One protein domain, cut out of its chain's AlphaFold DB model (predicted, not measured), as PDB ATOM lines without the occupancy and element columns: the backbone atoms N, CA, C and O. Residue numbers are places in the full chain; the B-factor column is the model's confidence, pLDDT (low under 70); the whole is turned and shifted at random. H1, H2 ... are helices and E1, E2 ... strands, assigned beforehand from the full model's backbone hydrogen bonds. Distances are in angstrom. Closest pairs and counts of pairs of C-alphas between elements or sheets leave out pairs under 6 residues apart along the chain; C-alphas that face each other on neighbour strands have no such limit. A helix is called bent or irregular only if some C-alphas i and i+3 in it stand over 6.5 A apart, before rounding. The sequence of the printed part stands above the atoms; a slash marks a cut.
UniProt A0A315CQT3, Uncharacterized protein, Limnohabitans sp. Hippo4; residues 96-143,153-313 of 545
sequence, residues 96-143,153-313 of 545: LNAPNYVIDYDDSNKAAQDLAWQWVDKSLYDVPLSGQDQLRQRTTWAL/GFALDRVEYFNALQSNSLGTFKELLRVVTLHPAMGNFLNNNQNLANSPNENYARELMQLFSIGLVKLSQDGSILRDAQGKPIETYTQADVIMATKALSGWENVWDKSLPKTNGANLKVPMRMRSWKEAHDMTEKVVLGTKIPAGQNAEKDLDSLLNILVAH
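AT A GLANCE: This is residues 96 to 143 and 153 to 313 of the 545 residues of an uncharacterized protein of Limnohabitans sp. Hippo4 (UniProt A0A315CQT3). Two groups of helices are joined by the helical hairpin H4 and H5: at one end H1, H2 and H3 pack on H4, and at the other H5 packs on H9, which H8 and the small strand hairpin E1 and E2 adjoin, with H7 crossing H8. Long loops complete the picture: residues 214 to 238 reach away from the second group, while residues 249 to 285 run toward the first group and back. The printed part has 209 residues, with nine named helices and two named strands in the order H1 to H8, E1, E2, H9 and one antiparallel sheet, E1 - E2; the class is mostly helix, as helices hold 100 and strands 6 of the 106 residues in named elements. The whole is compact, with a radius of gyration of the C-alphas of 19.3 A, and spans 60 by 44 by 27 A.

HOW THE PARTS SIT: Begin at H1, residues 100 to 103, which touches H2, residues 110 to 130; their closest C-alphas are Val 102 and Ala 116, 4.5 A apart. The hub is H4, residues 155 to 168, touching H1, H2, H3, residues 134 to 143, and H5, residues 173 to 182. H2 touches H4 with residues 116 to 120 alone, closest C-alphas Trp 117 and Ala 155, 5.7 A, at a shallow tilt of 24 degrees, the same way. H4 and H5 form a hairpin, closest C-alphas Asn 168 and Leu 176, 5.5 A. H6, residues 184 to 189, touches no helix. H7, residues 203 to 213, touches H8, residues 239 to 248, about perpendicular at 76 degrees, closest C-alphas Ala 205 and Thr 246, 5.2 A. In the hairpin of E1, residues 286 to 288, and E2, residues 291 to 293, look for N 293 and O 286, 2.8 A apart. H9, residues 299 to 312, touches H5, closest C-alphas Lys 174 and Leu 307, 6.0 A. Every O i to N i+4 pair is within hydrogen-bond range in H3, H5, H6, H8 and H9, but 15 of 17 in H2, 9 of 10 in H4 and 5 of 7 in H7; H1 is too short for such a pair.

IN THESE COORDINATES: Find C-alpha 110 at (43.697, -53.520, -19.664); from there H2 runs 29.4 A to C-alpha 130. H4 is 21.1 A long, and H9 runs 19.7 A to C-alpha 312 at (24.178, -20.548, 8.811). H7 is only just irregular: C-alphas 210 and 213 are 6.6 A apart.

THE WHOLE: The C-alphas farthest apart are Ala 111 and Ala 229, 61.8 A. Residues 144 to 152 are not printed, and C-alphas 143 and 153 are 20.5 A apart across this cut. The links H6 to H7, H7 to H8 and H8 to E1 are long. No printed residue is under 70 in pLDDT.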
ATOM      1  N   LEU A  96      46.038 -42.185   1.789       94.94
ATOM      2  CA  LEU A  96      46.409 -43.133   0.746       94.94
ATOM      3  C   LEU A  96      47.402 -42.494  -0.224       94.94
ATOM      4  O   LEU A  96      47.087 -41.509  -0.886       94.94
ATOM      5  N   ASN A  97      48.586 -43.089  -0.346       94.50
ATOM      6  CA  ASN A  97      49.622 -42.636  -1.269       94.50
ATOM      7  C   ASN A  97      49.637 -43.537  -2.506       94.50
ATOM      8  O   ASN A  97      50.175 -44.644  -2.459       94.50
ATOM      9  N   ALA A  98      49.028 -43.068  -3.597       95.00
ATOM     10  CA  ALA A  98      48.981 -43.814  -4.850       95.00
ATOM     11  C   ALA A  98      50.398 -44.069  -5.407       95.00
ATOM     12  O   ALA A  98      51.173 -43.118  -5.541       95.00
ATOM     13  N   PRO A  99      50.761 -45.319  -5.749       95.81
ATOM     14  CA  PRO A  99      52.014 -45.623  -6.427       95.81
ATOM     15  C   PRO A  99      51.979 -45.157  -7.888       95.81
ATOM     16  O   PRO A  99      50.912 -44.926  -8.457       95.81
ATOM     17  N   ASN A 100      53.148 -45.088  -8.529       94.00
ATOM     18  CA  ASN A 100      53.258 -44.604  -9.911       94.00
ATOM     19  C   ASN A 100      52.360 -45.366 -10.888       94.00
ATOM     20  O   ASN A 100      51.726 -44.725 -11.704       94.00
ATOM     21  N   TYR A 101      52.205 -46.687 -10.756       93.38
ATOM     22  CA  TYR A 101      51.332 -47.473 -11.642       93.38
ATOM     23  C   TYR A 101      49.824 -47.235 -11.430       93.38
ATOM     24  O   TYR A 101      49.012 -47.785 -12.165       93.38
ATOM     25  N   VAL A 102      49.433 -46.452 -10.418       94.12
ATOM     26  CA  VAL A 102      48.060 -45.950 -10.216       94.12
ATOM     27  C   VAL A 102      47.927 -44.519 -10.735       94.12
ATOM     28  O   VAL A 102      46.867 -44.140 -11.228       94.12
ATOM     29  N   ILE A 103      48.997 -43.727 -10.619       92.94
ATOM     30  CA  ILE A 103      49.047 -42.332 -11.071       92.94
ATOM     31  C   ILE A 103      49.212 -42.242 -12.590       92.94
ATOM     32  O   ILE A 103      48.588 -41.384 -13.211       92.94
ATOM     33  N   ASP A 104      50.055 -43.098 -13.162       91.56
ATOM     34  CA  ASP A 104      50.491 -43.124 -14.554       91.56
ATOM     35  C   ASP A 104      50.473 -44.556 -15.089       91.56
ATOM     36  O   ASP A 104      51.309 -45.393 -14.734       91.56
ATOM     37  N   TYR A 105      49.491 -44.849 -15.931       90.88
ATOM     38  CA  TYR A 105      49.425 -46.106 -16.657       90.88
ATOM     39  C   TYR A 105      48.816 -45.886 -18.041       90.88
ATOM     40  O   TYR A 105      48.052 -44.948 -18.267       90.88
ATOM     41  N   ASP A 106      49.138 -46.784 -18.973       88.94
ATOM     42  CA  ASP A 106      48.518 -46.809 -20.295       88.94
ATOM     43  C   ASP A 106      47.029 -47.175 -20.165       88.94
ATOM     44  O   ASP A 106      46.673 -48.313 -19.848       88.94
ATOM     45  N   ASP A 107      46.151 -46.198 -20.396       84.56
ATOM     46  CA  ASP A 107      44.695 -46.335 -20.310       84.56
ATOM     47  C   ASP A 107      44.094 -47.174 -21.449       84.56
ATOM     48  O   ASP A 107      42.923 -47.549 -21.384       84.56
ATOM     49  N   SER A 108      44.897 -47.555 -22.445       89.06
ATOM     50  CA  SER A 108      44.544 -48.568 -23.441       89.06
ATOM     51  C   SER A 108      44.958 -49.988 -23.024       89.06
ATOM     52  O   SER A 108      44.423 -50.972 -23.539       89.06
ATOM     53  N   ASN A 109      45.843 -50.122 -22.030       93.44
ATOM     54  CA  ASN A 109      46.302 -51.407 -21.514       93.44
ATOM     55  C   ASN A 109      45.411 -51.897 -20.365       93.44
ATOM     56  O   ASN A 109      45.453 -51.396 -19.237       93.44
ATOM     57  N   LYS A 110      44.628 -52.945 -20.639       92.94
ATOM     58  CA  LYS A 110      43.697 -53.520 -19.664       92.94
ATOM     59  C   LYS A 110      44.393 -54.073 -18.414       92.94
ATOM     60  O   LYS A 110      43.876 -53.895 -17.316       92.94
ATOM     61  N   ALA A 111      45.566 -54.692 -18.550       93.75
ATOM     62  CA  ALA A 111      46.293 -55.244 -17.406       93.75
ATOM     63  C   ALA A 111      46.824 -54.141 -16.478       93.75
ATOM     64  O   ALA A 111      46.773 -54.285 -15.258       93.75
ATOM     65  N   ALA A 112      47.282 -53.019 -17.044       93.75
ATOM     66  CA  ALA A 112      47.741 -51.872 -16.264       93.75
ATOM     67  C   ALA A 112      46.576 -51.186 -15.526       93.75
ATOM     68  O   ALA A 112      46.679 -50.904 -14.333       93.75
ATOM     69  N   GLN A 113      45.432 -51.025 -16.202       92.38
ATOM     70  CA  GLN A 113      44.186 -50.576 -15.575       92.38
ATOM     71  C   GLN A 113      43.762 -51.486 -14.420       92.38
ATOM     72  O   GLN A 113      43.432 -51.001 -13.340       92.38
ATOM     73  N   ASP A 114      43.757 -52.802 -14.642       92.81
ATOM     74  CA  ASP A 114      43.353 -53.767 -13.622       92.81
ATOM     75  C   ASP A 114      44.281 -53.717 -12.410       92.81
ATOM     76  O   ASP A 114      43.792 -53.722 -11.284       92.81
ATOM     77  N   LEU A 115      45.593 -53.585 -12.619       93.88
ATOM     78  CA  LEU A 115      46.557 -53.422 -11.532       93.88
ATOM     79  C   LEU A 115      46.299 -52.139 -10.722       93.88
ATOM     80  O   LEU A 115      46.304 -52.179  -9.489       93.88
ATOM     81  N   ALA A 116      46.031 -51.015 -11.395       94.50
ATOM     82  CA  ALA A 116      45.720 -49.751 -10.734       94.50
ATOM     83  C   ALA A 116      44.432 -49.842  -9.897       94.50
ATOM     84  O   ALA A 116      44.417 -49.480  -8.719       94.50
ATOM     85  N   TRP A 117      43.355 -50.383 -10.476       92.44
ATOM     86  CA  TRP A 117      42.070 -50.543  -9.791       92.44
ATOM     87  C   TRP A 117      42.127 -51.558  -8.647       92.44
ATOM     88  O   TRP A 117      41.547 -51.309  -7.592       92.44
ATOM     89  N   GLN A 118      42.865 -52.661  -8.804       93.44
ATOM     90  CA  GLN A 118      43.093 -53.625  -7.724       93.44
ATOM     91  C   GLN A 118      43.810 -52.981  -6.536       93.44
ATOM     92  O   GLN A 118      43.446 -53.248  -5.390       93.44
ATOM     93  N   TRP A 119      44.792 -52.109  -6.787       95.25
ATOM     94  CA  TRP A 119      45.450 -51.365  -5.715       95.25
ATOM     95  C   TRP A 119      44.484 -50.420  -4.996       95.25
ATOM     96  O   TRP A 119      44.496 -50.375  -3.765       95.25
ATOM     97  N   VAL A 120      43.627 -49.701  -5.731       93.62
ATOM     98  CA  VAL A 120      42.623 -48.800  -5.139       93.62
ATOM     99  C   VAL A 120      41.647 -49.577  -4.262       93.62
ATOM    100  O   VAL A 120      41.455 -49.215  -3.100       93.62
ATOM    101  N   ASP A 121      41.078 -50.666  -4.779       92.50
ATOM    102  CA  ASP A 121      40.134 -51.499  -4.034       92.50
ATOM    103  C   ASP A 121      40.797 -52.095  -2.787       92.50
ATOM    104  O   ASP A 121      40.250 -51.995  -1.690       92.50
ATOM    105  N   LYS A 122      42.013 -52.644  -2.915       94.38
ATOM    106  CA  LYS A 122      42.767 -53.156  -1.765       94.38
ATOM    107  C   LYS A 122      43.001 -52.061  -0.724       94.38
ATOM    108  O   LYS A 122      42.734 -52.280   0.449       94.38
ATOM    109  N   SER A 123      43.453 -50.883  -1.139       95.44
ATOM    110  CA  SER A 123      43.803 -49.793  -0.220       95.44
ATOM    111  C   SER A 123      42.586 -49.233   0.518       95.44
ATOM    112  O   SER A 123      42.648 -48.994   1.722       95.44
ATOM    113  N   LEU A 124      41.449 -49.080  -0.167       93.56
ATOM    114  CA  LEU A 124      40.210 -48.603   0.455       93.56
ATOM    115  C   LEU A 124      39.596 -49.626   1.426       93.56
ATOM    116  O   LEU A 124      38.903 -49.231   2.362       93.56
ATOM    117  N   TYR A 125      39.847 -50.924   1.226       95.06
ATOM    118  CA  TYR A 125      39.452 -51.978   2.168       95.06
ATOM    119  C   TYR A 125      40.469 -52.181   3.299       95.06
ATOM    120  O   TYR A 125      40.093 -52.674   4.360       95.06
ATOM    121  N   ASP A 126      41.733 -51.804   3.097       95.50
ATOM    122  CA  ASP A 126      42.795 -51.929   4.099       95.50
ATOM    123  C   ASP A 126      42.614 -50.930   5.240       95.50
ATOM    124  O   ASP A 126      42.616 -51.320   6.405       95.50
ATOM    125  N   VAL A 127      42.357 -49.664   4.906       94.38
ATOM    126  CA  VAL A 127      42.263 -48.557   5.872       94.38
ATOM    127  C   VAL A 127      41.285 -48.836   7.035       94.38
ATOM    128  O   VAL A 127      41.685 -48.641   8.188       94.38
ATOM    129  N   PRO A 128      40.062 -49.363   6.807       95.25
ATOM    130  CA  PRO A 128      39.155 -49.784   7.879       95.25
ATOM    131  C   PRO A 128      39.697 -50.866   8.822       95.25
ATOM    132  O   PRO A 128      39.294 -50.928   9.988       95.25
ATOM    133  N   LEU A 129      40.583 -51.736   8.337       96.06
ATOM    134  CA  LEU A 129      41.143 -52.855   9.097       96.06
ATOM    135  C   LEU A 129      42.417 -52.439   9.843       96.06
ATOM    136  O   LEU A 129      42.545 -52.731  11.031       96.06
ATOM    137  N   SER A 130      43.312 -51.709   9.173       92.38
ATOM    138  CA  SER A 130      44.667 -51.398   9.643       92.38
ATOM    139  C   SER A 130      44.815 -50.007  10.280       92.38
ATOM    140  O   SER A 130      45.667 -49.808  11.147       92.38
ATOM    141  N   GLY A 131      43.997 -49.029   9.873       93.69
ATOM    142  CA  GLY A 131      44.176 -47.627  10.252       93.69
ATOM    143  C   GLY A 131      43.816 -47.328  11.710       93.69
ATOM    144  O   GLY A 131      42.864 -47.879  12.267       93.69
ATOM    145  N   GLN A 132      44.573 -46.428  12.341       95.00
ATOM    146  CA  GLN A 132      44.419 -46.094  13.765       95.00
ATOM    147  C   GLN A 132      43.322 -45.049  14.030       95.00
ATOM    148  O   GLN A 132      42.741 -45.030  15.114       95.00
ATOM    149  N   ASP A 133      43.015 -44.199  13.049       97.38
ATOM    150  CA  ASP A 133      42.067 -43.077  13.100       97.38
ATOM    151  C   ASP A 133      40.619 -43.505  12.797       97.38
ATOM    152  O   ASP A 133      39.877 -42.859  12.053       97.38
ATOM    153  N   GLN A 134      40.194 -44.613  13.403       98.00
ATOM    154  CA  GLN A 134      38.909 -45.274  13.164       98.00
ATOM    155  C   GLN A 134      37.700 -44.325  13.223       98.00
ATOM    156  O   GLN A 134      36.817 -44.404  12.365       98.00
ATOM    157  N   LEU A 135      37.668 -43.393  14.184       98.56
ATOM    158  CA  LEU A 135      36.585 -42.406  14.296       98.56
ATOM    159  C   LEU A 135      36.508 -41.488  13.071       98.56
ATOM    160  O   LEU A 135      35.420 -41.204  12.557       98.56
ATOM    161  N   ARG A 136      37.664 -41.022  12.591       98.19
ATOM    162  CA  ARG A 136      37.766 -40.155  11.415       98.19
ATOM    163  C   ARG A 136      37.286 -40.894  10.177       98.19
ATOM    164  O   ARG A 136      36.477 -40.360   9.423       98.19
ATOM    165  N   GLN A 137      37.712 -42.139   9.998       97.12
ATOM    166  CA  GLN A 137      37.292 -42.961   8.864       97.12
ATOM    167  C   GLN A 137      35.780 -43.234   8.877       97.12
ATOM    168  O   GLN A 137      35.122 -43.105   7.844       97.12
ATOM    169  N   ARG A 138      35.196 -43.541  10.042       97.19
ATOM    170  CA  ARG A 138      33.739 -43.716  10.174       97.19
ATOM    171  C   ARG A 138      32.965 -42.437   9.911       97.19
ATOM    172  O   ARG A 138      31.937 -42.476   9.237       97.19
ATOM    173  N   THR A 139      33.481 -41.301  10.369       98.06
ATOM    174  CA  THR A 139      32.903 -39.987  10.062       98.06
ATOM    175  C   THR A 139      32.989 -39.687   8.566       98.06
ATOM    176  O   THR A 139      32.010 -39.263   7.960       98.06
ATOM    177  N   THR A 140      34.125 -39.985   7.940       96.88
ATOM    178  CA  THR A 140      34.336 -39.845   6.491       96.88
ATOM    179  C   THR A 140      33.327 -40.673   5.704       96.88
ATOM    180  O   THR A 140      32.724 -40.177   4.756       96.88
ATOM    181  N   TRP A 141      33.078 -41.914   6.128       94.81
ATOM    182  CA  TRP A 141      32.058 -42.761   5.521       94.81
ATOM    183  C   TRP A 141      30.645 -42.204   5.704       94.81
ATOM    184  O   TRP A 141      29.873 -42.168   4.746       94.81
ATOM    185  N   ALA A 142      30.306 -41.725   6.903       95.81
ATOM    186  CA  ALA A 142      29.019 -41.083   7.160       95.81
ATOM    187  C   ALA A 142      28.788 -39.876   6.236       95.81
ATOM    188  O   ALA A 142      27.702 -39.738   5.677       95.81
ATOM    189  N   LEU A 143      29.819 -39.050   6.026       96.25
ATOM    190  CA  LEU A 143      29.793 -37.914   5.102       96.25
ATOM    191  C   LEU A 143      29.647 -38.365   3.645       96.25
ATOM    192  O   LEU A 143      28.796 -37.845   2.930       96.25
ATOM    193  N   GLY A 153      35.708 -42.061 -14.091       78.44
ATOM    194  CA  GLY A 153      36.995 -41.429 -13.814       78.44
ATOM    195  C   GLY A 153      38.158 -42.417 -13.834       78.44
ATOM    196  O   GLY A 153      38.013 -43.571 -14.243       78.44
ATOM    197  N   PHE A 154      39.311 -41.956 -13.374       86.31
ATOM    198  CA  PHE A 154      40.535 -42.731 -13.217       86.31
ATOM    199  C   PHE A 154      40.642 -43.325 -11.809       86.31
ATOM    200  O   PHE A 154      39.985 -42.879 -10.867       86.31
ATOM    201  N   ALA A 155      41.522 -44.316 -11.642       89.88
ATOM    202  CA  ALA A 155      41.811 -44.914 -10.338       89.88
ATOM    203  C   ALA A 155      42.175 -43.848  -9.282       89.88
ATOM    204  O   ALA A 155      41.701 -43.893  -8.145       89.88
ATOM    205  N   LEU A 156      42.949 -42.838  -9.692       91.69
ATOM    206  CA  LEU A 156      43.420 -41.757  -8.833       91.69
ATOM    207  C   LEU A 156      42.294 -40.843  -8.306       91.69
ATOM    208  O   LEU A 156      42.414 -40.342  -7.191       91.69
ATOM    209  N   ASP A 157      41.171 -40.685  -9.024       90.62
ATOM    210  CA  ASP A 157      40.043 -39.829  -8.596       90.62
ATOM    211  C   ASP A 157      39.500 -40.245  -7.230       90.62
ATOM    212  O   ASP A 157      39.259 -39.416  -6.351       90.62
ATOM    213  N   ARG A 158      39.325 -41.558  -7.045       90.62
ATOM    214  CA  ARG A 158      38.785 -42.122  -5.803       90.62
ATOM    215  C   ARG A 158      39.751 -41.945  -4.645       90.62
ATOM    216  O   ARG A 158      39.311 -41.702  -3.527       90.62
ATOM    217  N   VAL A 159      41.047 -42.067  -4.918       93.38
ATOM    218  CA  VAL A 159      42.107 -41.937  -3.915       93.38
ATOM    219  C   VAL A 159      42.162 -40.505  -3.402       93.38
ATOM    220  O   VAL A 159      42.055 -40.283  -2.197       93.38
ATOM    221  N   GLU A 160      42.260 -39.532  -4.309       93.94
ATOM    222  CA  GLU A 160      42.410 -38.129  -3.920       93.94
ATOM    223  C   GLU A 160      41.125 -37.569  -3.302       93.94
ATOM    224  O   GLU A 160      41.183 -36.904  -2.268       93.94
ATOM    225  N   TYR A 161      39.947 -37.941  -3.822       94.12
ATOM    226  CA  TYR A 161      38.683 -37.529  -3.210       94.12
ATOM    227  C   TYR A 161      38.474 -38.152  -1.820       94.12
ATOM    228  O   TYR A 161      38.019 -37.473  -0.896       94.12
ATOM    229  N   PHE A 162      38.851 -39.424  -1.631       94.62
ATOM    230  CA  PHE A 162      38.852 -40.053  -0.309       94.62
ATOM    231  C   PHE A 162      39.779 -39.319   0.663       94.62
ATOM    232  O   PHE A 162      39.351 -38.980   1.767       94.62
ATOM    233  N   ASN A 163      41.016 -39.023   0.251       95.69
ATOM    234  CA  ASN A 163      41.983 -38.285   1.063       95.69
ATOM    235  C   ASN A 163      41.460 -36.889   1.445       95.69
ATOM    236  O   ASN A 163      41.583 -36.480   2.605       95.69
ATOM    237  N   ALA A 164      40.845 -36.175   0.499       95.75
ATOM    238  CA  ALA A 164      40.284 -34.845   0.712       95.75
ATOM    239  C   ALA A 164      39.123 -34.860   1.717       95.75
ATOM    240  O   ALA A 164      39.132 -34.083   2.680       95.75
ATOM    241  N   LEU A 165      38.157 -35.773   1.549       95.44
ATOM    242  CA  LEU A 165      37.068 -35.954   2.512       95.44
ATOM    243  C   LEU A 165      37.605 -36.331   3.893       95.44
ATOM    244  O   LEU A 165      37.199 -35.749   4.899       95.44
ATOM    245  N   GLN A 166      38.537 -37.283   3.957       95.31
ATOM    246  CA  GLN A 166      39.031 -37.803   5.226       95.31
ATOM    247  C   GLN A 166      39.781 -36.743   6.035       95.31
ATOM    248  O   GLN A 166      39.520 -36.575   7.233       95.31
ATOM    249  N   SER A 167      40.640 -35.970   5.370       95.88
ATOM    250  CA  SER A 167      41.416 -34.891   5.988       95.88
ATOM    251  C   SER A 167      40.525 -33.801   6.596       95.88
ATOM    252  O   SER A 167      40.888 -33.208   7.609       95.88
ATOM    253  N   ASN A 168      39.323 -33.599   6.042       97.31
ATOM    254  CA  ASN A 168      38.386 -32.548   6.451       97.31
ATOM    255  C   ASN A 168      37.175 -33.057   7.253       97.31
ATOM    256  O   ASN A 168      36.385 -32.258   7.751       97.31
ATOM    257  N   SER A 169      37.043 -34.372   7.441       97.12
ATOM    258  CA  SER A 169      35.871 -35.008   8.069       97.12
ATOM    259  C   SER A 169      35.614 -34.611   9.529       97.12
ATOM    260  O   SER A 169      34.496 -34.755  10.015       97.12
ATOM    261  N   LEU A 170      36.630 -34.090  10.223       98.06
ATOM    262  CA  LEU A 170      36.546 -33.599  11.604       98.06
ATOM    263  C   LEU A 170      36.790 -32.078  11.712       98.06
ATOM    264  O   LEU A 170      36.932 -31.555  12.815       98.06
ATOM    265  N   GLY A 171      36.858 -31.370  10.578       98.00
ATOM    266  CA  GLY A 171      37.014 -29.914  10.508       98.00
ATOM    267  C   GLY A 171      35.688 -29.161  10.659       98.00
ATOM    268  O   GLY A 171      34.719 -29.673  11.220       98.00
ATOM    269  N   THR A 172      35.624 -27.928  10.149       98.56
ATOM    270  CA  THR A 172      34.341 -27.214  10.041       98.56
ATOM    271  C   THR A 172      33.583 -27.678   8.802       98.56
ATOM    272  O   THR A 172      34.176 -27.962   7.762       98.56
ATOM    273  N   PHE A 173      32.257 -27.725   8.889       98.75
ATOM    274  CA  PHE A 173      31.415 -28.132   7.769       98.75
ATOM    275  C   PHE A 173      31.542 -27.175   6.572       98.75
ATOM    276  O   PHE A 173      31.550 -27.622   5.429       98.75
ATOM    277  N   LYS A 174      31.739 -25.874   6.827       98.69
ATOM    278  CA  LYS A 174      32.041 -24.881   5.785       98.69
ATOM    279  C   LYS A 174      33.301 -25.250   5.000       98.69
ATOM    280  O   LYS A 174      33.278 -25.227   3.773       98.69
ATOM    281  N   GLU A 175      34.379 -25.604   5.700       98.62
ATOM    282  CA  GLU A 175      35.641 -25.970   5.052       98.62
ATOM    283  C   GLU A 175      35.520 -27.281   4.277       98.62
ATOM    284  O   GLU A 175      35.979 -27.371   3.143       98.62
ATOM    285  N   LEU A 176      34.804 -28.269   4.825       98.69
ATOM    286  CA  LEU A 176      34.497 -29.494   4.093       98.69
ATOM    287  C   LEU A 176      33.773 -29.192   2.771       98.69
ATOM    288  O   LEU A 176      34.176 -29.699   1.725       98.69
ATOM    289  N   LEU A 177      32.733 -28.347   2.795       98.69
ATOM    290  CA  LEU A 177      32.010 -27.960   1.583       98.69
ATOM    291  C   LEU A 177      32.904 -27.196   0.601       98.69
ATOM    292  O   LEU A 177      32.807 -27.444  -0.599       98.69
ATOM    293  N   ARG A 178      33.801 -26.323   1.079       98.81
ATOM    294  CA  ARG A 178      34.791 -25.632   0.236       98.81
ATOM    295  C   ARG A 178      35.711 -26.623  -0.467       98.81
ATOM    296  O   ARG A 178      35.832 -26.565  -1.688       98.81
ATOM    297  N   VAL A 179      36.318 -27.542   0.283       98.25
ATOM    298  CA  VAL A 179      37.223 -28.563  -0.265       98.25
ATOM    299  C   VAL A 179      36.501 -29.420  -1.298       98.25
ATOM    300  O   VAL A 179      37.024 -29.622  -2.387       98.25
ATOM    301  N   VAL A 180      35.274 -29.860  -1.007       97.69
ATOM    302  CA  VAL A 180      34.449 -30.622  -1.956       97.69
ATOM    303  C   VAL A 180      34.101 -29.791  -3.196       97.69
ATOM    304  O   VAL A 180      34.188 -30.310  -4.305       97.69
ATOM    305  N   THR A 181      33.748 -28.511  -3.035       98.25
ATOM    306  CA  THR A 181      33.409 -27.601  -4.148       98.25
ATOM    307  C   THR A 181      34.566 -27.431  -5.116       98.25
ATOM    308  O   THR A 181      34.361 -27.394  -6.328       98.25
ATOM    309  N   LEU A 182      35.778 -27.317  -4.579       98.25
ATOM    310  CA  LEU A 182      36.985 -27.078  -5.357       98.25
ATOM    311  C   LEU A 182      37.691 -28.374  -5.763       98.25
ATOM    312  O   LEU A 182      38.668 -28.315  -6.502       98.25
ATOM    313  N   HIS A 183      37.226 -29.544  -5.326       96.69
ATOM    314  CA  HIS A 183      37.868 -30.798  -5.695       96.69
ATOM    315  C   HIS A 183      37.641 -31.100  -7.188       96.69
ATOM    316  O   HIS A 183      36.486 -31.194  -7.613       96.69
ATOM    317  N   PRO A 184      38.693 -31.332  -7.997       94.69
ATOM    318  CA  PRO A 184      38.559 -31.531  -9.444       94.69
ATOM    319  C   PRO A 184      37.676 -32.735  -9.807       94.69
ATOM    320  O   PRO A 184      36.857 -32.642 -10.719       94.69
ATOM    321  N   ALA A 185      37.758 -33.839  -9.054       92.69
ATOM    322  CA  ALA A 185      36.874 -34.992  -9.265       92.69
ATOM    323  C   ALA A 185      35.381 -34.634  -9.088       92.69
ATOM    324  O   ALA A 185      34.547 -35.027  -9.901       92.69
ATOM    325  N   MET A 186      35.040 -33.818  -8.079       94.25
ATOM    326  CA  MET A 186      33.668 -33.342  -7.866       94.25
ATOM    327  C   MET A 186      33.255 -32.327  -8.938       94.25
ATOM    328  O   MET A 186      32.144 -32.392  -9.463       94.25
ATOM    329  N   GLY A 187      34.174 -31.431  -9.311       94.50
ATOM    330  CA  GLY A 187      33.994 -30.477 -10.401       94.50
ATOM    331  C   GLY A 187      33.660 -31.159 -11.726       94.50
ATOM    332  O   GLY A 187      32.743 -30.716 -12.405       94.50
ATOM    333  N   ASN A 188      34.336 -32.264 -12.054       92.38
ATOM    334  CA  ASN A 188      34.038 -33.083 -13.231       92.38
ATOM    335  C   ASN A 188      32.714 -33.848 -13.093       92.38
ATOM    336  O   ASN A 188      31.957 -33.934 -14.056       92.38
ATOM    337  N   PHE A 189      32.432 -34.403 -11.910       92.31
ATOM    338  CA  PHE A 189      31.245 -35.228 -11.672       92.31
ATOM    339  C   PHE A 189      29.934 -34.436 -11.758       92.31
ATOM    340  O   PHE A 189      28.952 -34.943 -12.293       92.31
ATOM    341  N   LEU A 190      29.927 -33.197 -11.255       94.38
ATOM    342  CA  LEU A 190      28.752 -32.316 -11.226       94.38
ATOM    343  C   LEU A 190      28.910 -31.064 -12.102       94.38
ATOM    344  O   LEU A 190      28.145 -30.110 -11.970       94.38
ATOM    345  N   ASN A 191      29.901 -31.068 -12.995       94.94
ATOM    346  CA  ASN A 191      30.154 -30.045 -14.014       94.94
ATOM    347  C   ASN A 191      30.366 -28.608 -13.492       94.94
ATOM    348  O   ASN A 191      30.206 -27.649 -14.249       94.94
ATOM    349  N   ASN A 192      30.774 -28.413 -12.233       96.81
ATOM    350  CA  ASN A 192      31.055 -27.064 -11.722       96.81
ATOM    351  C   ASN A 192      32.268 -26.414 -12.414       96.81
ATOM    352  O   ASN A 192      32.332 -25.196 -12.549       96.81
ATOM    353  N   ASN A 193      33.204 -27.221 -12.926       95.62
ATOM    354  CA  ASN A 193      34.334 -26.758 -13.745       95.62
ATOM    355  C   ASN A 193      33.918 -26.184 -15.122       95.62
ATOM    356  O   ASN A 193      34.742 -25.612 -15.846       95.62
ATOM    357  N   GLN A 194      32.653 -26.375 -15.501       96.88
ATOM    358  CA  GLN A 194      32.034 -25.888 -16.736       96.88
ATOM    359  C   GLN A 194      30.993 -24.790 -16.469       96.88
ATOM    360  O   GLN A 194      30.443 -24.246 -17.420       96.88
ATOM    361  N   ASN A 195      30.729 -24.445 -15.205       98.38
ATOM    362  CA  ASN A 195      29.765 -23.414 -14.841       98.38
ATOM    363  C   ASN A 195      30.352 -22.015 -15.099       98.38
ATOM    364  O   ASN A 195      31.285 -21.587 -14.414       98.38
ATOM    365  N   LEU A 196      29.813 -21.299 -16.086       98.31
ATOM    366  CA  LEU A 196      30.251 -19.958 -16.484       98.31
ATOM    367  C   LEU A 196      29.099 -18.958 -16.385       98.31
ATOM    368  O   LEU A 196      27.942 -19.322 -16.569       98.31
ATOM    369  N   ALA A 197      29.408 -17.676 -16.187       97.56
ATOM    370  CA  ALA A 197      28.398 -16.614 -16.119       97.56
ATOM    371  C   ALA A 197      27.459 -16.588 -17.342       97.56
ATOM    372  O   ALA A 197      26.254 -16.388 -17.215       97.56
ATOM    373  N   ASN A 198      28.018 -16.811 -18.534       95.69
ATOM    374  CA  ASN A 198      27.305 -16.828 -19.812       95.69
ATOM    375  C   ASN A 198      26.865 -18.236 -20.262       95.69
ATOM    376  O   ASN A 198      26.230 -18.372 -21.306       95.69
ATOM    377  N   SER A 199      27.206 -19.276 -19.501       97.44
ATOM    378  CA  SER A 199      26.811 -20.664 -19.747       97.44
ATOM    379  C   SER A 199      26.617 -21.365 -18.393       97.44
ATOM    380  O   SER A 199      27.475 -22.139 -17.958       97.44
ATOM    381  N   PRO A 200      25.543 -21.012 -17.661       97.19
ATOM    382  CA  PRO A 200      25.341 -21.492 -16.301       97.19
ATOM    383  C   PRO A 200      25.043 -22.993 -16.283       97.19
ATOM    384  O   PRO A 200      24.271 -23.495 -17.103       97.19
ATOM    385  N   ASN A 201      25.616 -23.703 -15.310       98.06
ATOM    386  CA  ASN A 201      25.334 -25.113 -15.056       98.06
ATOM    387  C   ASN A 201      24.899 -25.307 -13.599       98.06
ATOM    388  O   ASN A 201      25.699 -25.177 -12.674       98.06
ATOM    389  N   GLU A 202      23.621 -25.625 -13.399       97.50
ATOM    390  CA  GLU A 202      23.009 -25.672 -12.068       97.50
ATOM    391  C   GLU A 202      23.277 -26.967 -11.290       97.50
ATOM    392  O   GLU A 202      22.909 -27.040 -10.115       97.50
ATOM    393  N   ASN A 203      23.878 -27.991 -11.909       96.00
ATOM    394  CA  ASN A 203      24.000 -29.326 -11.313       96.00
ATOM    395  C   ASN A 203      24.660 -29.257  -9.932       96.00
ATOM    396  O   ASN A 203      24.057 -29.651  -8.935       96.00
ATOM    397  N   TYR A 204      25.861 -28.676  -9.843       97.50
ATOM    398  CA  TYR A 204      26.566 -28.569  -8.568       97.50
ATOM    399  C   TYR A 204      25.829 -27.700  -7.541       97.50
ATOM    400  O   TYR A 204      25.738 -28.086  -6.379       97.50
ATOM    401  N   ALA A 205      25.260 -26.562  -7.954       98.31
ATOM    402  CA  ALA A 205      24.515 -25.682  -7.052       98.31
ATOM    403  C   ALA A 205      23.309 -26.402  -6.425       98.31
ATOM    404  O   ALA A 205      23.080 -26.317  -5.217       98.31
ATOM    405  N   ARG A 206      22.577 -27.168  -7.243       97.38
ATOM    406  CA  ARG A 206      21.433 -27.965  -6.804       97.38
ATOM    407  C   ARG A 206      21.854 -29.045  -5.816       97.38
ATOM    408  O   ARG A 206      21.245 -29.134  -4.753       97.38
ATOM    409  N   GLU A 207      22.900 -29.816  -6.111       96.31
ATOM    410  CA  GLU A 207      23.378 -30.868  -5.204       96.31
ATOM    411  C   GLU A 207      23.956 -30.305  -3.897       96.31
ATOM    412  O   GLU A 207      23.647 -30.809  -2.813       96.31
ATOM    413  N   LEU A 208      24.714 -29.205  -3.976       98.12
ATOM    414  CA  LEU A 208      25.262 -28.515  -2.811       98.12
ATOM    415  C   LEU A 208      24.153 -28.098  -1.839       98.12
ATOM    416  O   LEU A 208      24.274 -28.314  -0.632       98.12
ATOM    417  N   MET A 209      23.052 -27.545  -2.349       98.12
ATOM    418  CA  MET A 209      21.904 -27.155  -1.530       98.12
ATOM    419  C   MET A 209      21.098 -28.375  -1.062       98.12
ATOM    420  O   MET A 209      20.879 -28.567   0.136       98.12
ATOM    421  N   GLN A 210      20.667 -29.232  -1.986       95.69
ATOM    422  CA  GLN A 210      19.654 -30.251  -1.710       95.69
ATOM    423  C   GLN A 210      20.207 -31.510  -1.026       95.69
ATOM    424  O   GLN A 210      19.509 -32.112  -0.208       95.69
ATOM    425  N   LEU A 211      21.427 -31.939  -1.359       94.62
ATOM    426  CA  LEU A 211      22.000 -33.190  -0.855       94.62
ATOM    427  C   LEU A 211      23.071 -32.952   0.194       94.62
ATOM    428  O   LEU A 211      23.163 -33.737   1.137       94.62
ATOM    429  N   PHE A 212      23.870 -31.896   0.040       96.75
ATOM    430  CA  PHE A 212      25.049 -31.734   0.883       96.75
ATOM    431  C   PHE A 212      24.739 -30.912   2.130       96.75
ATOM    432  O   PHE A 212      25.172 -31.307   3.206       96.75
ATOM    433  N   SER A 213      23.973 -29.821   2.020       97.75
ATOM    434  CA  SER A 213      23.892 -28.820   3.096       97.75
ATOM    435  C   SER A 213      22.520 -28.643   3.751       97.75
ATOM    436  O   SER A 213      22.435 -28.728   4.975       97.75
ATOM    437  N   ILE A 214      21.458 -28.370   2.985       98.00
ATOM    438  CA  ILE A 214      20.202 -27.847   3.544       98.00
ATOM    439  C   ILE A 214      18.958 -28.650   3.177       98.00
ATOM    440  O   ILE A 214      17.912 -28.379   3.747       98.00
ATOM    441  N   GLY A 215      19.010 -29.642   2.289       96.75
ATOM    442  CA  GLY A 215      17.856 -30.511   2.039       96.75
ATOM    443  C   GLY A 215      16.703 -29.862   1.261       96.75
ATOM    444  O   GLY A 215      16.639 -28.651   1.074       96.75
ATOM    445  N   LEU A 216      15.745 -30.690   0.835       96.50
ATOM    446  CA  LEU A 216      14.597 -30.269   0.015       96.50
ATOM    447  C   LEU A 216      13.464 -29.596   0.803       96.50
ATOM    448  O   LEU A 216      12.747 -28.765   0.253       96.50
ATOM    449  N   VAL A 217      13.278 -29.965   2.072       97.50
ATOM    450  CA  VAL A 217      12.175 -29.472   2.913       97.50
ATOM    451  C   VAL A 217      12.695 -28.856   4.201       97.50
ATOM    452  O   VAL A 217      13.662 -29.359   4.784       97.50
ATOM    453  N   LYS A 218      12.031 -27.796   4.671       98.25
ATOM    454  CA  LYS A 218      12.364 -27.138   5.933       98.25
ATOM    455  C   LYS A 218      12.086 -28.065   7.111       98.25
ATOM    456  O   LYS A 218      11.046 -28.722   7.181       98.25
ATOM    457  N   LEU A 219      13.017 -28.075   8.052       98.12
ATOM    458  CA  LEU A 219      12.980 -28.846   9.279       98.12
ATOM    459  C   LEU A 219      12.981 -27.898  10.476       98.12
ATOM    460  O   LEU A 219      13.656 -26.866  10.487       98.12
ATOM    461  N   SER A 220      12.261 -28.298  11.513       98.06
ATOM    462  CA  SER A 220      12.495 -27.819  12.872       98.06
ATOM    463  C   SER A 220      13.847 -28.323  13.390       98.06
ATOM    464  O   SER A 220      14.428 -29.267  12.851       98.06
ATOM    465  N   GLN A 221      14.351 -27.735  14.481       97.81
ATOM    466  CA  GLN A 221      15.620 -28.164  15.098       97.81
ATOM    467  C   GLN A 221      15.576 -29.597  15.657       97.81
ATOM    468  O   GLN A 221      16.611 -30.257  15.746       97.81
ATOM    469  N   ASP A 222      14.379 -30.093  15.963       97.50
ATOM    470  CA  ASP A 222      14.104 -31.480  16.344       97.50
ATOM    471  C   ASP A 222      14.030 -32.442  15.132       97.50
ATOM    472  O   ASP A 222      13.806 -33.644  15.266       97.50
ATOM    473  N   GLY A 223      14.229 -31.917  13.919       95.69
ATOM    474  CA  GLY A 223      14.194 -32.650  12.661       95.69
ATOM    475  C   GLY A 223      12.789 -32.922  12.109       95.69
ATOM    476  O   GLY A 223      12.677 -33.538  11.040       95.69
ATOM    477  N   SER A 224      11.713 -32.513  12.779       96.12
ATOM    478  CA  SER A 224      10.358 -32.633  12.230       96.12
ATOM    479  C   SER A 224      10.206 -31.780  10.964       96.12
ATOM    480  O   SER A 224      10.803 -30.713  10.833       96.12
ATOM    481  N   ILE A 225       9.444 -32.280   9.985       96.62
ATOM    482  CA  ILE A 225       9.197 -31.565   8.724       96.62
ATOM    483  C   ILE A 225       8.201 -30.440   8.991       96.62
ATOM    484  O   ILE A 225       7.079 -30.707   9.429       96.62
ATOM    485  N   LEU A 226       8.585 -29.208   8.661       97.69
ATOM    486  CA  LEU A 226       7.685 -28.063   8.706       97.69
ATOM    487  C   LEU A 226       6.669 -28.142   7.568       97.69
ATOM    488  O   LEU A 226       7.006 -28.465   6.424       97.69
ATOM    489  N   ARG A 227       5.411 -27.846   7.896       97.88
ATOM    490  CA  ARG A 227       4.273 -27.924   6.980       97.88
ATOM    491  C   ARG A 227       3.515 -26.604   6.955       97.88
ATOM    492  O   ARG A 227       3.477 -25.903   7.963       97.88
ATOM    493  N   ASP A 228       2.950 -26.269   5.803       96.56
ATOM    494  CA  ASP A 228       2.056 -25.119   5.660       96.56
ATOM    495  C   ASP A 228       0.678 -25.382   6.300       96.56
ATOM    496  O   ASP A 228       0.418 -26.453   6.858       96.56
ATOM    497  N   ALA A 229      -0.221 -24.397   6.217       96.56
ATOM    498  CA  ALA A 229      -1.572 -24.494   6.770       96.56
ATOM    499  C   ALA A 229      -2.418 -25.614   6.128       96.56
ATOM    500  O   ALA A 229      -3.413 -26.041   6.709       96.56
ATOM    501  N   GLN A 230      -2.027 -26.102   4.947       96.00
ATOM    502  CA  GLN A 230      -2.669 -27.197   4.219       96.00
ATOM    503  C   GLN A 230      -2.000 -28.554   4.505       96.00
ATOM    504  O   GLN A 230      -2.416 -29.580   3.967       96.00
ATOM    505  N   GLY A 231      -0.968 -28.586   5.352       96.31
ATOM    506  CA  GLY A 231      -0.235 -29.794   5.709       96.31
ATOM    507  C   GLY A 231       0.815 -30.227   4.680       96.31
ATOM    508  O   GLY A 231       1.406 -31.302   4.848       96.31
ATOM    509  N   LYS A 232       1.103 -29.442   3.634       97.31
ATOM    510  CA  LYS A 232       2.155 -29.758   2.653       97.31
ATOM    511  C   LYS A 232       3.535 -29.412   3.236       97.31
ATOM    512  O   LYS A 232       3.671 -28.378   3.887       97.31
ATOM    513  N   PRO A 233       4.576 -30.249   3.035       97.69
ATOM    514  CA  PRO A 233       5.945 -29.889   3.404       97.69
ATOM    515  C   PRO A 233       6.376 -28.567   2.768       97.69
ATOM    516  O   PRO A 233       6.182 -28.366   1.568       97.69
ATOM    517  N   ILE A 234       6.992 -27.694   3.562       98.19
ATOM    518  CA  ILE A 234       7.525 -26.419   3.077       98.19
ATOM    519  C   ILE A 234       8.887 -26.673   2.430       98.19
ATOM    520  O   ILE A 234       9.779 -27.237   3.065       98.19
ATOM    521  N   GLU A 235       9.065 -26.242   1.186       97.88
ATOM    522  CA  GLU A 235      10.334 -26.359   0.459       97.88
ATOM    523  C   GLU A 235      11.414 -25.457   1.084       97.88
ATOM    524  O   GLU A 235      11.138 -24.344   1.545       97.88
ATOM    525  N   THR A 236      12.656 -25.946   1.144       98.12
ATOM    526  CA  THR A 236      13.776 -25.200   1.746       98.12
ATOM    527  C   THR A 236      14.196 -24.008   0.894       98.12
ATOM    528  O   THR A 236      14.558 -22.967   1.439       98.12
ATOM    529  N   TYR A 237      14.159 -24.173  -0.426       98.19
ATOM    530  CA  TYR A 237      14.664 -23.227  -1.413       98.19
ATOM    531  C   TYR A 237      13.798 -23.269  -2.675       98.19
ATOM    532  O   TYR A 237      13.054 -24.220  -2.898       98.19
ATOM    533  N   THR A 238      13.923 -22.246  -3.512       97.94
ATOM    534  CA  THR A 238      13.213 -22.111  -4.787       97.94
ATOM    535  C   THR A 238      14.161 -22.279  -5.974       97.94
ATOM    536  O   THR A 238      15.382 -22.216  -5.833       97.94
ATOM    537  N   GLN A 239      13.619 -22.414  -7.188       98.12
ATOM    538  CA  GLN A 239      14.448 -22.384  -8.399       98.12
ATOM    539  C   GLN A 239      15.235 -21.066  -8.539       98.12
ATOM    540  O   GLN A 239      16.351 -21.077  -9.051       98.12
ATOM    541  N   ALA A 240      14.705 -19.941  -8.044       98.50
ATOM    542  CA  ALA A 240      15.426 -18.670  -8.049       98.50
ATOM    543  C   ALA A 240      16.687 -18.721  -7.169       98.50
ATOM    544  O   ALA A 240      17.730 -18.202  -7.565       98.50
ATOM    545  N   ASP A 241      16.625 -19.410  -6.025       98.75
ATOM    546  CA  ASP A 241      17.795 -19.614  -5.166       98.75
ATOM    547  C   ASP A 241      18.859 -20.474  -5.862       98.75
ATOM    548  O   ASP A 241      20.043 -20.153  -5.785       98.75
ATOM    549  N   VAL A 242      18.450 -21.518  -6.598       98.69
ATOM    550  CA  VAL A 242      19.373 -22.358  -7.388       98.69
ATOM    551  C   VAL A 242      20.085 -21.530  -8.455       98.69
ATOM    552  O   VAL A 242      21.302 -21.635  -8.598       98.69
ATOM    553  N   ILE A 243      19.360 -20.666  -9.170       98.69
ATOM    554  CA  ILE A 243      19.945 -19.772 -10.178       98.69
ATOM    555  C   ILE A 243      20.976 -18.838  -9.527       98.69
ATOM    556  O   ILE A 243      22.094 -18.698 -10.025       98.69
ATOM    557  N   MET A 244      20.639 -18.222  -8.390       98.81
ATOM    558  CA  MET A 244      21.541 -17.295  -7.699       98.81
ATOM    559  C   MET A 244      22.772 -17.999  -7.107       98.81
ATOM    560  O   MET A 244      23.880 -17.472  -7.200       98.81
ATOM    561  N   ALA A 245      22.615 -19.214  -6.576       98.81
ATOM    562  CA  ALA A 245      23.736 -20.041  -6.134       98.81
ATOM    563  C   ALA A 245      24.624 -20.474  -7.315       98.81
ATOM    564  O   ALA A 245      25.847 -20.430  -7.213       98.81
ATOM    565  N   THR A 246      24.028 -20.815  -8.463       98.81
ATOM    566  CA  THR A 246      24.756 -21.162  -9.698       98.81
ATOM    567  C   THR A 246      25.634 -20.009 -10.163       98.81
ATOM    568  O   THR A 246      26.797 -20.215 -10.502       98.81
ATOM    569  N   LYS A 247      25.122 -18.776 -10.098       98.69
ATOM    570  CA  LYS A 247      25.910 -17.574 -10.382       98.69
ATOM    571  C   LYS A 247      27.080 -17.408  -9.412       98.69
ATOM    572  O   LYS A 247      28.199 -17.183  -9.865       98.69
ATOM    573  N   ALA A 248      26.849 -17.575  -8.107       98.69
ATOM    574  CA  ALA A 248      27.907 -17.490  -7.089       98.69
ATOM    575  C   ALA A 248      28.998 -18.563  -7.282       98.69
ATOM    576  O   ALA A 248      30.161 -18.346  -6.958       98.69
ATOM    577  N   LEU A 249      28.636 -19.711  -7.858       98.69
ATOM    578  CA  LEU A 249      29.535 -20.832  -8.136       98.69
ATOM    579  C   LEU A 249      30.191 -20.782  -9.525       98.69
ATOM    580  O   LEU A 249      30.885 -21.725  -9.889       98.69
ATOM    581  N   SER A 250      29.969 -19.740 -10.327       98.56
ATOM    582  CA  SER A 250      30.510 -19.679 -11.692       98.56
ATOM    583  C   SER A 250      32.004 -19.328 -11.723       98.56
ATOM    584  O   SER A 250      32.513 -18.648 -10.835       98.56
ATOM    585  N   GLY A 251      32.715 -19.761 -12.766       98.12
ATOM    586  CA  GLY A 251      34.073 -19.299 -13.067       98.12
ATOM    587  C   GLY A 251      35.220 -20.162 -12.539       98.12
ATOM    588  O   GLY A 251      36.355 -19.684 -12.508       98.12
ATOM    589  N   TRP A 252      34.969 -21.418 -12.166       98.31
ATOM    590  CA  TRP A 252      36.017 -22.367 -11.768       98.31
ATOM    591  C   TRP A 252      36.508 -23.213 -12.949       98.31
ATOM    592  O   TRP A 252      35.771 -23.485 -13.899       98.31
ATOM    593  N   GLU A 253      37.767 -23.638 -12.900       96.88
ATOM    594  CA  GLU A 253      38.352 -24.597 -13.834       96.88
ATOM    595  C   GLU A 253      39.334 -25.548 -13.151       96.88
ATOM    596  O   GLU A 253      39.971 -25.214 -12.150       96.88
ATOM    597  N   ASN A 254      39.500 -26.726 -13.747       95.56
ATOM    598  CA  ASN A 254      40.577 -27.638 -13.382       95.56
ATOM    599  C   ASN A 254      41.939 -26.993 -13.669       95.56
ATOM    600  O   ASN A 254      42.107 -26.272 -14.658       95.56
ATOM    601  N   VAL A 255      42.933 -27.299 -12.836       93.69
ATOM    602  CA  VAL A 255      44.314 -26.866 -13.069       93.69
ATOM    603  C   VAL A 255      44.977 -27.846 -14.029       93.69
ATOM    604  O   VAL A 255      45.564 -28.838 -13.617       93.69
ATOM    605  N   TRP A 256      44.879 -27.579 -15.327       86.81
ATOM    606  CA  TRP A 256      45.492 -28.441 -16.335       86.81
ATOM    607  C   TRP A 256      47.013 -28.289 -16.361       86.81
ATOM    608  O   TRP A 256      47.532 -27.196 -16.587       86.81
ATOM    609  N   ASP A 257      47.715 -29.407 -16.206       87.38
ATOM    610  CA  ASP A 257      49.160 -29.500 -16.384       87.38
ATOM    611  C   ASP A 257      49.462 -30.574 -17.433       87.38
ATOM    612  O   ASP A 257      49.165 -31.753 -17.252       87.38
ATOM    613  N   LYS A 258      50.038 -30.142 -18.561       85.00
ATOM    614  CA  LYS A 258      50.354 -31.014 -19.702       85.00
ATOM    615  C   LYS A 258      51.512 -31.975 -19.421       85.00
ATOM    616  O   LYS A 258      51.714 -32.891 -20.210       85.00
ATOM    617  N   SER A 259      52.286 -31.739 -18.360       89.94
ATOM    618  CA  SER A 259      53.381 -32.616 -17.943       89.94
ATOM    619  C   SER A 259      52.905 -33.795 -17.092       89.94
ATOM    620  O   SER A 259      53.669 -34.735 -16.880       89.94
ATOM    621  N   LEU A 260      51.650 -33.770 -16.626       88.31
ATOM    622  CA  LEU A 260      51.078 -34.859 -15.847       88.31
ATOM    623  C   LEU A 260      50.598 -36.011 -16.746       88.31
ATOM    624  O   LEU A 260      50.153 -35.784 -17.875       88.31
ATOM    625  N   PRO A 261      50.613 -37.245 -16.219       88.44
ATOM    626  CA  PRO A 261      49.984 -38.395 -16.859       88.44
ATOM    627  C   PRO A 261      48.517 -38.149 -17.214       88.44
ATOM    628  O   PRO A 261      47.786 -37.522 -16.443       88.44
ATOM    629  N   LYS A 262      48.039 -38.733 -18.322       85.31
ATOM    630  CA  LYS A 262      46.613 -38.668 -18.715       85.31
ATOM    631  C   LYS A 262      45.680 -39.221 -17.635       85.31
ATOM    632  O   LYS A 262      44.588 -38.701 -17.432       85.31
ATOM    633  N   THR A 263      46.133 -40.244 -16.919       87.06
ATOM    634  CA  THR A 263      45.434 -40.897 -15.803       87.06
ATOM    635  C   THR A 263      45.333 -40.033 -14.545       87.06
ATOM    636  O   THR A 263      44.548 -40.339 -13.654       87.06
ATOM    637  N   ASN A 264      46.067 -38.917 -14.484       87.12
ATOM    638  CA  ASN A 264      45.879 -37.868 -13.481       87.12
ATOM    639  C   ASN A 264      44.858 -36.805 -13.935       87.12
ATOM    640  O   ASN A 264      44.791 -35.721 -13.358       87.12
ATOM    641  N   GLY A 265      44.065 -37.102 -14.971       83.12
ATOM    642  CA  GLY A 265      42.896 -36.346 -15.409       83.12
ATOM    643  C   GLY A 265      43.028 -34.833 -15.248       83.12
ATOM    644  O   GLY A 265      43.803 -34.172 -15.931       83.12
ATOM    645  N   ALA A 266      42.253 -34.291 -14.314       85.81
ATOM    646  CA  ALA A 266      42.120 -32.866 -14.031       85.81
ATOM    647  C   ALA A 266      43.153 -32.305 -13.029       85.81
ATOM    648  O   ALA A 266      42.854 -31.319 -12.358       85.81
ATOM    649  N   ASN A 267      44.332 -32.932 -12.923       90.62
ATOM    650  CA  ASN A 267      45.319 -32.703 -11.864       90.62
ATOM    651  C   ASN A 267      44.700 -32.908 -10.478       90.62
ATOM    652  O   ASN A 267      44.467 -31.974  -9.715       90.62
ATOM    653  N   LEU A 268      44.394 -34.166 -10.170       89.75
ATOM    654  CA  LEU A 268      43.457 -34.540  -9.109       89.75
ATOM    655  C   LEU A 268      43.908 -34.186  -7.690       89.75
ATOM    656  O   LEU A 268      43.096 -34.182  -6.770       89.75
ATOM    657  N   LYS A 269      45.186 -33.840  -7.534       89.88
ATOM    658  CA  LYS A 269      45.804 -33.403  -6.279       89.88
ATOM    659  C   LYS A 269      45.689 -31.900  -6.033       89.88
ATOM    660  O   LYS A 269      46.002 -31.440  -4.938       89.88
ATOM    661  N   VAL A 270      45.296 -31.128  -7.044       94.38
ATOM    662  CA  VAL A 270      45.255 -29.668  -6.982       94.38
ATOM    663  C   VAL A 270      43.799 -29.203  -7.034       94.38
ATOM    664  O   VAL A 270      43.068 -29.593  -7.944       94.38
ATOM    665  N   PRO A 271      43.353 -28.361  -6.083       96.62
ATOM    666  CA  PRO A 271      42.027 -27.762  -6.152       96.62
ATOM    667  C   PRO A 271      41.822 -26.985  -7.457       96.62
ATOM    668  O   PRO A 271      42.747 -26.356  -7.974       96.62
ATOM    669  N   MET A 272      40.591 -26.983  -7.968       97.69
ATOM    670  CA  MET A 272      40.174 -26.095  -9.048       97.69
ATOM    671  C   MET A 272      40.513 -24.643  -8.713       97.69
ATOM    672  O   MET A 272      40.431 -24.209  -7.561       97.69
ATOM    673  N   ARG A 273      40.846 -23.873  -9.745       97.31
ATOM    674  CA  ARG A 273      41.184 -22.452  -9.631       97.31
ATOM    675  C   ARG A 273      40.147 -21.583 -10.323       97.31
ATOM    676  O   ARG A 273      39.394 -22.055 -11.174       97.31
ATOM    677  N   MET A 274      40.146 -20.298  -9.995       97.50
ATOM    678  CA  MET A 274      39.380 -19.310 -10.751       97.50
ATOM    679  C   MET A 274      39.941 -19.185 -12.171       97.50
ATOM    680  O   MET A 274      41.159 -19.165 -12.371       97.50
ATOM    681  N   ARG A 275      39.050 -19.062 -13.152       96.56
ATOM    682  CA  ARG A 275      39.411 -18.701 -14.525       96.56
ATOM    683  C   ARG A 275      39.947 -17.271 -14.567       96.56
ATOM    684  O   ARG A 275      39.534 -16.414 -13.790       96.56
ATOM    685  N   SER A 276      40.871 -17.017 -15.489       93.19
ATOM    686  CA  SER A 276      41.580 -15.735 -15.575       93.19
ATOM    687  C   SER A 276      40.811 -14.633 -16.311       93.19
ATOM    688  O   SER A 276      41.106 -13.459 -16.099       93.19
ATOM    689  N   TRP A 277      39.848 -14.974 -17.175       93.19
ATOM    690  CA  TRP A 277      39.050 -13.983 -17.903       93.19
ATOM    691  C   TRP A 277      37.825 -13.540 -17.096       93.19
ATOM    692  O   TRP A 277      37.174 -14.337 -16.420       93.19
ATOM    693  N   LYS A 278      37.507 -12.246 -17.175       85.81
ATOM    694  CA  LYS A 278      36.551 -11.571 -16.286       85.81
ATOM    695  C   LYS A 278      35.120 -12.088 -16.443       85.81
ATOM    696  O   LYS A 278      34.379 -12.155 -15.471       85.81
ATOM    697  N   GLU A 279      34.746 -12.483 -17.653       93.12
ATOM    698  CA  GLU A 279      33.402 -12.933 -18.019       93.12
ATOM    699  C   GLU A 279      33.110 -14.371 -17.559       93.12
ATOM    700  O   GLU A 279      32.000 -14.865 -17.742       93.12
ATOM    701  N   ALA A 280      34.093 -15.066 -16.972       97.06
ATOM    702  CA  ALA A 280      33.908 -16.423 -16.469       97.06
ATOM    703  C   ALA A 280      32.962 -16.482 -15.265       97.06
ATOM    704  O   ALA A 280      32.201 -17.440 -15.131       97.06
ATOM    705  N   HIS A 281      33.036 -15.477 -14.391       98.38
ATOM    706  CA  HIS A 281      32.278 -15.402 -13.150       98.38
ATOM    707  C   HIS A 281      31.215 -14.303 -13.229       98.38
ATOM    708  O   HIS A 281      31.482 -13.184 -13.668       98.38
ATOM    709  N   ASP A 282      29.998 -14.618 -12.795       98.25
ATOM    710  CA  ASP A 282      28.918 -13.645 -12.684       98.25
ATOM    711  C   ASP A 282      29.233 -12.711 -11.507       98.25
ATOM    712  O   ASP A 282      29.180 -13.119 -10.356       98.25
ATOM    713  N   MET A 283      29.547 -11.445 -11.783       97.38
ATOM    714  CA  MET A 283      29.841 -10.435 -10.752       97.38
ATOM    715  C   MET A 283      28.603  -9.625 -10.331       97.38
ATOM    716  O   MET A 283      28.735  -8.593  -9.665       97.38
ATOM    717  N   THR A 284      27.401 -10.029 -10.752       98.06
ATOM    718  CA  THR A 284      26.164  -9.325 -10.395       98.06
ATOM    719  C   THR A 284      25.810  -9.566  -8.929       98.06
ATOM    720  O   THR A 284      26.342 -10.465  -8.278       98.06
ATOM    721  N   GLU A 285      24.935  -8.730  -8.378       98.56
ATOM    722  CA  GLU A 285      24.364  -8.979  -7.057       98.56
ATOM    723  C   GLU A 285      23.544 -10.271  -7.062       98.56
ATOM    724  O   GLU A 285      22.824 -10.556  -8.022       98.56
ATOM    725  N   LYS A 286      23.633 -11.041  -5.977       98.56
ATOM    726  CA  LYS A 286      22.912 -12.308  -5.831       98.56
ATOM    727  C   LYS A 286      22.118 -12.281  -4.540       98.56
ATOM    728  O   LYS A 286      22.588 -11.770  -3.527       98.56
ATOM    729  N   VAL A 287      20.923 -12.851  -4.566       98.50
ATOM    730  CA  VAL A 287      20.114 -13.060  -3.362       98.50
ATOM    731  C   VAL A 287      19.866 -14.551  -3.248       98.50
ATOM    732  O   VAL A 287      19.131 -15.118  -4.048       98.50
ATOM    733  N   VAL A 288      20.516 -15.188  -2.281       98.31
ATOM    734  CA  VAL A 288      20.430 -16.631  -2.050       98.31
ATOM    735  C   VAL A 288      19.788 -16.847  -0.689       98.31
ATOM    736  O   VAL A 288      20.297 -16.354   0.316       98.31
ATOM    737  N   LEU A 289      18.660 -17.560  -0.645       98.12
ATOM    738  CA  LEU A 289      17.918 -17.868   0.586       98.12
ATOM    739  C   LEU A 289      17.584 -16.603   1.396       98.12
ATOM    740  O   LEU A 289      17.708 -16.568   2.620       98.12
ATOM    741  N   GLY A 290      17.215 -15.529   0.692       97.38
ATOM    742  CA  GLY A 290      16.914 -14.219   1.278       97.38
ATOM    743  C   GLY A 290      18.132 -13.420   1.760       97.38
ATOM    744  O   GLY A 290      17.962 -12.303   2.243       97.38
ATOM    745  N   THR A 291      19.354 -13.944   1.613       98.38
ATOM    746  CA  THR A 291      20.593 -13.251   1.990       98.38
ATOM    747  C   THR A 291      21.297 -12.696   0.759       98.38
ATOM    748  O   THR A 291      21.473 -13.383  -0.246       98.38
ATOM    749  N   LYS A 292      21.709 -11.432   0.839       98.50
ATOM    750  CA  LYS A 292      22.360 -10.714  -0.256       98.50
ATOM    751  C   LYS A 292      23.869 -10.968  -0.277       98.50
ATOM    752  O   LYS A 292      24.547 -10.752   0.724       98.50
ATOM    753  N   ILE A 293      24.385 -11.339  -1.444       98.56
ATOM    754  CA  ILE A 293      25.806 -11.324  -1.794       98.56
ATOM    755  C   ILE A 293      26.045 -10.072  -2.661       98.56
ATOM    756  O   ILE A 293      25.403  -9.933  -3.708       98.56
ATOM    757  N   PRO A 294      26.901  -9.124  -2.228       98.31
ATOM    758  CA  PRO A 294      27.144  -7.879  -2.956       98.31
ATOM    759  C   PRO A 294      27.672  -8.097  -4.379       98.31
ATOM    760  O   PRO A 294      28.470  -9.000  -4.618       98.31
ATOM    761  N   ALA A 295      27.302  -7.209  -5.304       98.06
ATOM    762  CA  ALA A 295      27.920  -7.165  -6.627       98.06
ATOM    763  C   ALA A 295      29.430  -6.865  -6.545       98.06
ATOM    764  O   ALA A 295      29.914  -6.241  -5.598       98.06
ATOM    765  N   GLY A 296      30.171  -7.260  -7.579       96.75
ATOM    766  CA  GLY A 296      31.593  -6.945  -7.730       96.75
ATOM    767  C   GLY A 296      32.557  -7.885  -6.994       96.75
ATOM    768  O   GLY A 296      33.770  -7.685  -7.081       96.75
ATOM    769  N   GLN A 297      32.056  -8.902  -6.289       97.06
ATOM    770  CA  GLN A 297      32.891  -9.968  -5.730       97.06
ATOM    771  C   GLN A 297      33.485 -10.856  -6.839       97.06
ATOM    772  O   GLN A 297      32.971 -10.927  -7.955       97.06
ATOM    773  N   ASN A 298      34.621 -11.490  -6.538       96.62
ATOM    774  CA  ASN A 298      35.193 -12.544  -7.374       96.62
ATOM    775  C   ASN A 298      34.652 -13.916  -6.935       96.62
ATOM    776  O   ASN A 298      34.087 -14.041  -5.847       96.62
ATOM    777  N   ALA A 299      34.907 -14.953  -7.739       97.56
ATOM    778  CA  ALA A 299      34.380 -16.298  -7.498       97.56
ATOM    779  C   ALA A 299      34.736 -16.866  -6.114       97.56
ATOM    780  O   ALA A 299      33.927 -17.553  -5.498       97.56
ATOM    781  N   GLU A 300      35.921 -16.563  -5.583       97.94
ATOM    782  CA  GLU A 300      36.335 -17.029  -4.257       97.94
ATOM    783  C   GLU A 300      35.536 -16.389  -3.109       97.94
ATOM    784  O   GLU A 300      35.122 -17.095  -2.183       97.94
ATOM    785  N   LYS A 301      35.297 -15.070  -3.164       98.50
ATOM    786  CA  LYS A 301      34.489 -14.356  -2.162       98.50
ATOM    787  C   LYS A 301      33.013 -14.733  -2.252       98.50
ATOM    788  O   LYS A 301      32.371 -14.901  -1.213       98.50
ATOM    789  N   ASP A 302      32.510 -14.934  -3.464       98.62
ATOM    790  CA  ASP A 302      31.152 -15.423  -3.693       98.62
ATOM    791  C   ASP A 302      30.970 -16.844  -3.155       98.62
ATOM    792  O   ASP A 302      29.989 -17.114  -2.462       98.62
ATOM    793  N   LEU A 303      31.943 -17.734  -3.392       98.81
ATOM    794  CA  LEU A 303      31.960 -19.071  -2.804       98.81
ATOM    795  C   LEU A 303      31.955 -18.994  -1.272       98.81
ATOM    796  O   LEU A 303      31.157 -19.676  -0.635       98.81
ATOM    797  N   ASP A 304      32.803 -18.158  -0.662       98.81
ATOM    798  CA  ASP A 304      32.798 -17.994   0.798       98.81
ATOM    799  C   ASP A 304      31.439 -17.517   1.323       98.81
ATOM    800  O   ASP A 304      30.907 -18.099   2.272       98.81
ATOM    801  N   SER A 305      30.859 -16.505   0.674       98.88
ATOM    802  CA  SER A 305      29.554 -15.942   1.021       98.88
ATOM    803  C   SER A 305      28.441 -16.982   0.900       98.88
ATOM    804  O   SER A 305      27.658 -17.150   1.835       98.88
ATOM    805  N   LEU A 306      28.401 -17.738  -0.201       98.88
ATOM    806  CA  LEU A 306      27.433 -18.812  -0.406       98.88
ATOM    807  C   LEU A 306      27.566 -19.896   0.669       98.88
ATOM    808  O   LEU A 306      26.568 -20.289   1.268       98.88
ATOM    809  N   LEU A 307      28.784 -20.360   0.959       98.88
ATOM    810  CA  LEU A 307      28.994 -21.383   1.984       98.88
ATOM    811  C   LEU A 307      28.612 -20.880   3.385       98.88
ATOM    812  O   LEU A 307      28.037 -21.642   4.160       98.88
ATOM    813  N   ASN A 308      28.851 -19.601   3.704       98.69
ATOM    814  CA  ASN A 308      28.359 -18.993   4.947       98.69
ATOM    815  C   ASN A 308      26.830 -19.025   5.023       98.69
ATOM    816  O   ASN A 308      26.286 -19.426   6.049       98.69
ATOM    817  N   ILE A 309      26.144 -18.643   3.940       98.81
ATOM    818  CA  ILE A 309      24.678 -18.663   3.860       98.81
ATOM    819  C   ILE A 309      24.153 -20.079   4.105       98.81
ATOM    820  O   ILE A 309      23.255 -20.267   4.922       98.81
ATOM    821  N   LEU A 310      24.733 -21.085   3.441       98.81
ATOM    822  CA  LEU A 310      24.287 -22.473   3.562       98.81
ATOM    823  C   LEU A 310      24.519 -23.042   4.964       98.81
ATOM    824  O   LEU A 310      23.619 -23.670   5.511       98.81
ATOM    825  N   VAL A 311      25.689 -22.811   5.567       98.38
ATOM    826  CA  VAL A 311      26.017 -23.343   6.903       98.38
ATOM    827  C   VAL A 311      25.245 -22.625   8.013       98.38
ATOM    828  O   VAL A 311      24.869 -23.261   8.997       98.38
ATOM    829  N   ALA A 312      24.972 -21.326   7.859       98.12
ATOM    830  CA  ALA A 312      24.178 -20.548   8.811       98.12
ATOM    831  C   ALA A 312      22.660 -20.742   8.642       98.12
ATOM    832  O   ALA A 312      21.888 -20.332   9.512       98.12
ATOM    833  N   HIS A 313      22.210 -21.352   7.541       98.56
ATOM    834  CA  HIS A 313      20.791 -21.575   7.291       98.56
ATOM    835  C   HIS A 313      20.174 -22.458   8.397       98.56
ATOM    836  O   HIS A 313      20.734 -23.514   8.709       98.56
TER     837      HIS A 313